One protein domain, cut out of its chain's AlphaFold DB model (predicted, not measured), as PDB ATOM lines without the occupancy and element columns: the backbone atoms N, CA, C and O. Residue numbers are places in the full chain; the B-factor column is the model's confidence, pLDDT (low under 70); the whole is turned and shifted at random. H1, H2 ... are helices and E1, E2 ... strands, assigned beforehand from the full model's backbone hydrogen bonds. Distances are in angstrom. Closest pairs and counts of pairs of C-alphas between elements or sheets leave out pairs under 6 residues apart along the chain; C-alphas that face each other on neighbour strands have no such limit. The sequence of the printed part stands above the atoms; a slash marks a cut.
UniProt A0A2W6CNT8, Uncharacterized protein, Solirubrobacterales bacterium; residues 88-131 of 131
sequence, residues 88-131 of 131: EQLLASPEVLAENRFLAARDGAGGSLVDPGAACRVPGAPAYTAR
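Overview. This is residues 88 to 131 of the 131 residues of an uncharacterized protein of Solirubrobacterales bacterium (UniProt A0A2W6CNT8). A single long helix, H2, lies beside a small two-stranded hairpin, E1 and E2, with E1 running back along the helix and E2 on the far side of E1 from it. The short helix H1 sits at the end where H2 begins, and at the other end of the body the last residues, 126 to 131, run out as a tail that makes much of the length. The printed part has 44 residues with two named helices and two named strands, in the order H1, H2, E1, E2; the sheet has the order E1, E2 and is antiparallel, and the class is mixed, helices and strands. The whole is only just loose, close to compact, with a radius of gyration of the C-alphas of 11.4 A, and its C-alphas span 39 by 19 by 15 A.

Arrangement. The sheet is the hairpin of E1, residues 112 to 115, and E2, residues 120 to 123, antiparallel neighbours with 136 degrees between their directions. The C-alphas of Ser 112 and Pro 123 face each other at 4.2 A. N 113 and O 122 are within hydrogen-bond range at 2.9 A, as are N 122 and O 113 at 2.8 A. H2, residues 94 to 107, and E1 have 9 pairs of C-alphas within 8 A, the closest those of Asn 100 and Leu 113, 5.5 A apart. H2 and E2 are apart. H1, residues 88 to 91, and H2 only just touch, and only at the corner by their link, with 3 pairs of C-alphas within 8 A; H2 touches H1 with residues 96 to 97 alone, and the closest C-alphas are those of Leu 90 and Leu 97, 7.3 A apart. The closest C-alphas of H1 and E1 are those of Leu 90 and Asp 115, 7.8 A apart, while H1 and E2 are apart. In H2 every O i to N i+4 pair is within hydrogen-bond range; H1 is too short for such a pair, and its one O i to N i+3 pair is within range.

Along the chain. E1 measures 9.3 A from first to last C-alpha and E2 measures 10.0 A. H2, the longest helix with 14 residues, measures 19.7 A, from C-alpha 94 at (184.851, 451.236, 400.350) to C-alpha 107 at (195.245, 451.272, 383.604). H1 measures 5.0 A and begins with C-alpha 88 at (185.057, 462.061, 403.938). E2 ends with C-alpha 123 at (191.357, 461.389, 384.814).

Size, cuts and confidence. The two C-alphas farthest apart are those of Ala 92 and Arg 131, at 39.1 A. The printed part has no cut and ends at residue 131, the chain's last residue. The links H1 to H2, H2 to E1 and E1 to E2 are tight. The mean pLDDT of the printed part is 85.4, and the model's confidence is low, under 70, at residues 126 to 131.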
ATOM      1  N   GLU A  88     185.921 462.913 403.107       89.38
ATOM      2  CA  GLU A  88     185.057 462.061 403.938       89.38
ATOM      3  C   GLU A  88     184.155 461.158 403.089       89.38
ATOM      4  O   GLU A  88     183.945 459.991 403.414       89.38
ATOM      5  N   GLN A  89     183.668 461.669 401.953       90.12
ATOM      6  CA  GLN A  89     182.835 460.898 401.035       90.12
ATOM      7  C   GLN A  89     183.615 459.738 400.405       90.12
ATOM      8  O   GLN A  89     183.070 458.645 400.240       90.12
ATOM      9  N   LEU A  90     184.893 459.948 400.076       87.62
ATOM     10  CA  LEU A  90     185.758 458.886 399.565       87.62
ATOM     11  C   LEU A  90     186.061 457.848 400.653       87.62
ATOM     12  O   LEU A  90     185.962 456.651 400.393       87.62
ATOM     13  N   LEU A  91     186.365 458.293 401.877       87.50
ATOM     14  CA  LEU A  91     186.604 457.415 403.030       87.50
ATOM     15  C   LEU A  91     185.371 456.574 403.402       87.50
ATOM     16  O   LEU A  91     185.513 455.454 403.893       87.50
ATOM     17  N   ALA A  92     184.170 457.091 403.141       91.62
ATOM     18  CA  ALA A  92     182.903 456.394 403.344       91.62
ATOM     19  C   ALA A  92     182.513 455.442 402.193       91.62
ATOM     20  O   ALA A  92     181.480 454.782 402.288       91.62
ATOM     21  N   SER A  93     183.309 455.357 401.118       94.12
ATOM     22  CA  SER A  93     182.984 454.603 399.896       94.12
ATOM     23  C   SER A  93     183.955 453.430 399.659       94.12
ATOM     24  O   SER A  93     184.791 453.493 398.749       94.12
ATOM     25  N   PRO A  94     183.890 452.337 400.446       93.69
ATOM     26  CA  PRO A  94     184.851 451.236 400.350       93.69
ATOM     27  C   PRO A  94     184.822 450.517 398.993       93.69
ATOM     28  O   PRO A  94     185.874 450.114 398.496       93.69
ATOM     29  N   GLU A  95     183.660 450.406 398.345       94.88
ATOM     30  CA  GLU A  95     183.536 449.833 397.001       94.88
ATOM     31  C   GLU A  95     184.249 450.694 395.954       94.88
ATOM     32  O   GLU A  95     184.907 450.162 395.061       94.88
ATOM     33  N   VAL A  96     184.177 452.022 396.091       95.62
ATOM     34  CA  VAL A  96     184.877 452.963 395.204       95.62
ATOM     35  C   VAL A  96     186.385 452.857 395.398       95.62
ATOM     36  O   VAL A  96     187.121 452.812 394.416       95.62
ATOM     37  N   LEU A  97     186.859 452.760 396.644       94.50
ATOM     38  CA  LEU A  97     188.278 452.544 396.937       94.50
ATOM     39  C   LEU A  97     188.786 451.222 396.340       94.50
ATOM     40  O   LEU A  97     189.848 451.195 395.714       94.50
ATOM     41  N   ALA A  98     188.021 450.138 396.490       95.06
ATOM     42  CA  ALA A  98     188.367 448.831 395.938       95.06
ATOM     43  C   ALA A  98     188.396 448.832 394.398       95.06
ATOM     44  O   ALA A  98     189.344 448.311 393.804       95.06
ATOM     45  N   GLU A  99     187.406 449.454 393.753       96.50
ATOM     46  CA  GLU A  99     187.361 449.601 392.294       96.50
ATOM     47  C   GLU A  99     188.521 450.473 391.799       96.50
ATOM     48  O   GLU A  99     189.242 450.081 390.886       96.50
ATOM     49  N   ASN A 100     188.784 451.615 392.440       95.25
ATOM     50  CA  ASN A 100     189.884 452.506 392.062       95.25
ATOM     51  C   ASN A 100     191.253 451.845 392.205       95.25
ATOM     52  O   ASN A 100     192.118 452.044 391.353       95.25
ATOM     53  N   ARG A 101     191.443 451.000 393.223       94.62
ATOM     54  CA  ARG A 101     192.641 450.165 393.346       94.62
ATOM     55  C   ARG A 101     192.808 449.231 392.148       94.62
ATOM     56  O   ARG A 101     193.917 449.097 391.635       94.62
ATOM     57  N   PHE A 102     191.731 448.587 391.697       95.62
ATOM     58  CA  PHE A 102     191.768 447.731 390.511       95.62
ATOM     59  C   PHE A 102     192.037 448.533 389.231       95.62
ATOM     60  O   PHE A 102     192.894 448.143 388.436       95.62
ATOM     61  N   LEU A 103     191.357 449.667 389.045       96.19
ATOM     62  CA  LEU A 103     191.539 450.538 387.883       96.19
ATOM     63  C   LEU A 103     192.968 451.075 387.796       96.19
ATOM     64  O   LEU A 103     193.562 451.006 386.727       96.19
ATOM     65  N   ALA A 104     193.553 451.519 388.909       94.94
ATOM     66  CA  ALA A 104     194.942 451.968 388.950       94.94
ATOM     67  C   ALA A 104     195.927 450.843 388.588       94.94
ATOM     68  O   ALA A 104     196.876 451.072 387.842       94.94
ATOM     69  N   ALA A 105     195.690 449.617 389.068       94.06
ATOM     70  CA  ALA A 105     196.530 448.469 388.729       94.06
ATOM     71  C   ALA A 105     196.407 448.056 387.250       94.06
ATOM     72  O   ALA A 105     197.387 447.614 386.655       94.06
ATOM     73  N   ARG A 106     195.214 448.189 386.655       95.50
ATOM     74  CA  ARG A 106     194.952 447.823 385.255       95.50
ATOM     75  C   ARG A 106     195.421 448.892 384.266       95.50
ATOM     76  O   ARG A 106     196.027 448.554 383.255       95.50
ATOM     77  N   ASP A 107     195.113 450.154 384.548       95.25
ATOM     78  CA  ASP A 107     195.245 451.272 383.604       95.25
ATOM     79  C   ASP A 107     196.451 452.179 383.916       95.25
ATOM     80  O   ASP A 107     196.781 453.076 383.138       95.25
ATOM     81  N   GLY A 108     197.131 451.951 385.044       91.62
ATOM     82  CA  GLY A 108     198.277 452.739 385.484       91.62
ATOM     83  C   GLY A 108     197.914 454.170 385.898       91.62
ATOM     84  O   GLY A 108     196.751 454.529 386.082       91.62
ATOM     85  N   ALA A 109     198.937 455.020 386.036       88.12
ATOM     86  CA  ALA A 109     198.791 456.388 386.549       88.12
ATOM     87  C   ALA A 109     197.955 457.325 385.653       88.12
ATOM     88  O   ALA A 109     197.410 458.309 386.148       88.12
ATOM     89  N   GLY A 110     197.859 457.020 384.353       89.69
ATOM     90  CA  GLY A 110     197.047 457.773 383.390       89.69
ATOM     91  C   GLY A 110     195.599 457.284 383.271       89.69
ATOM     92  O   GLY A 110     194.834 457.852 382.494       89.69
ATOM     93  N   GLY A 111     195.225 456.228 384.001       92.62
ATOM     94  CA  GLY A 111     193.860 455.714 384.032       92.62
ATOM     95  C   GLY A 111     192.878 456.692 384.677       92.62
ATOM     96  O   GLY A 111     193.262 457.614 385.395       92.62
ATOM     97  N   SER A 112     191.583 456.495 384.427       95.56
ATOM     98  CA  SER A 112     190.532 457.265 385.099       95.56
ATOM     99  C   SER A 112     190.023 456.536 386.341       95.56
ATOM    100  O   SER A 112     189.746 455.337 386.285       95.56
ATOM    101  N   LEU A 113     189.845 457.272 387.435       95.12
ATOM    102  CA  LEU A 113     189.341 456.774 388.714       95.12
ATOM    103  C   LEU A 113     187.913 457.270 388.945       95.12
ATOM    104  O   LEU A 113     187.526 458.322 388.453       95.12
ATOM    105  N   VAL A 114     187.113 456.505 389.673       95.69
ATOM    106  CA  VAL A 114     185.763 456.885 390.090       95.69
ATOM    107  C   VAL A 114     185.845 457.955 391.178       95.69
ATOM    108  O   VAL A 114     186.498 457.748 392.201       95.69
ATOM    109  N   ASP A 115     185.146 459.068 390.967       93.38
ATOM    110  CA  ASP A 115     184.920 460.116 391.959       93.38
ATOM    111  C   ASP A 115     183.476 459.995 392.493       93.38
ATOM    112  O   ASP A 115     182.522 460.144 391.717       93.38
ATOM    113  N   PRO A 116     183.281 459.706 393.794       92.19
ATOM    114  CA  PRO A 116     181.946 459.547 394.361       92.19
ATOM    115  C   PRO A 116     181.172 460.872 394.467       92.19
ATOM    116  O   PRO A 116     179.942 460.851 394.458       92.19
ATOM    117  N   GLY A 117     181.854 462.017 394.549       90.38
ATOM    118  CA  GLY A 117     181.237 463.343 394.600       90.38
ATOM    119  C   GLY A 117     180.744 463.806 393.233       90.38
ATOM    120  O   GLY A 117     179.635 464.322 393.116       90.38
ATOM    121  N   ALA A 118     181.537 463.568 392.186       90.69
ATOM    122  CA  ALA A 118     181.167 463.902 390.810       90.69
ATOM    123  C   ALA A 118     180.273 462.841 390.134       90.69
ATOM    124  O   ALA A 118     179.715 463.100 389.067       90.69
ATOM    125  N   ALA A 119     180.150 461.650 390.735       92.94
ATOM    126  CA  ALA A 119     179.429 460.496 390.192       92.94
ATOM    127  C   ALA A 119     179.881 460.104 388.769       92.94
ATOM    128  O   ALA A 119     179.089 459.656 387.937       92.94
ATOM    129  N   CYS A 120     181.169 460.277 388.476       95.00
ATOM    130  CA  CYS A 120     181.762 459.962 387.182       95.00
ATOM    131  C   CYS A 120     183.217 459.506 387.340       95.00
ATOM    132  O   CYS A 120     183.771 459.492 388.440       95.00
ATOM    133  N   ARG A 121     183.841 459.093 386.232       95.12
ATOM    134  CA  ARG A 121     185.280 458.830 386.210       95.12
ATOM    135  C   ARG A 121     186.038 460.112 385.890       95.12
ATOM    136  O   ARG A 121     185.772 460.738 384.866       95.12
ATOM    137  N   VAL A 122     187.007 460.451 386.728       93.06
ATOM    138  CA  VAL A 122     187.926 461.573 386.537       93.06
ATOM    139  C   VAL A 122     189.288 461.051 386.075       93.06
ATOM    140  O   VAL A 122     189.710 459.978 386.518       93.06
ATOM    141  N   PRO A 123     189.987 461.745 385.160       91.06
ATOM    142  CA  PRO A 123     191.357 461.389 384.814       91.06
ATOM    143  C   PRO A 123     192.248 461.366 386.061       91.06
ATOM    144  O   PRO A 123     192.112 462.228 386.929       91.06
ATOM    145  N   GLY A 124     193.152 460.387 386.139       81.19
ATOM    146  CA  GLY A 124     194.229 460.370 387.123       81.19
ATOM    147  C   GLY A 124     195.248 461.484 386.875       81.19
ATOM    148  O   GLY A 124     194.945 462.526 386.286       81.19
ATOM    149  N   ALA A 125     196.495 461.270 387.299       70.44
ATOM    150  CA  ALA A 125     197.550 462.224 386.983       70.44
ATOM    151  C   ALA A 125     197.675 462.353 385.451       70.44
ATOM    152  O   ALA A 125     197.631 461.335 384.751       70.44
ATOM    153  N   PRO A 126     197.838 463.571 384.900       55.28
ATOM    154  CA  PRO A 126     198.148 463.707 383.486       55.28
ATOM    155  C   PRO A 126     199.394 462.869 383.212       55.28
ATOM    156  O   PRO A 126     200.389 462.998 383.928       55.28
ATOM    157  N   ALA A 127     199.322 461.976 382.220       46.94
ATOM    158  CA  ALA A 127     200.452 461.143 381.843       46.94
ATOM    159  C   ALA A 127     201.660 462.060 381.619       46.94
ATOM    160  O   ALA A 127     201.664 462.875 380.691       46.94
ATOM    161  N   TYR A 128     202.661 461.972 382.498       43.50
ATOM    162  CA  TYR A 128     203.908 462.681 382.283       43.50
ATOM    163  C   TYR A 128     204.539 462.036 381.055       43.50
ATOM    164  O   TYR A 128     205.030 460.909 381.108       43.50
ATOM    165  N   THR A 129     204.449 462.715 379.916       36.03
ATOM    166  CA  THR A 129     205.205 462.334 378.730       36.03
ATOM    167  C   THR A 129     206.660 462.628 379.057       36.03
ATOM    168  O   THR A 129     207.115 463.765 378.947       36.03
ATOM    169  N   ALA A 130     207.368 461.610 379.547       36.25
ATOM    170  CA  ALA A 130     208.815 461.654 379.648       36.25
ATOM    171  C   ALA A 130     209.358 461.992 378.252       36.25
ATOM    172  O   ALA A 130     209.094 461.269 377.288       36.25
ATOM    173  N   ARG A 131     210.009 463.151 378.145       35.06
ATOM    174  CA  ARG A 131     210.838 463.507 376.995       35.06
ATOM    175  C   ARG A 131     212.198 462.845 377.128       35.06
ATOM    176  O   ARG A 131     212.681 462.767 378.280       35.06
TER     177      ARG A 131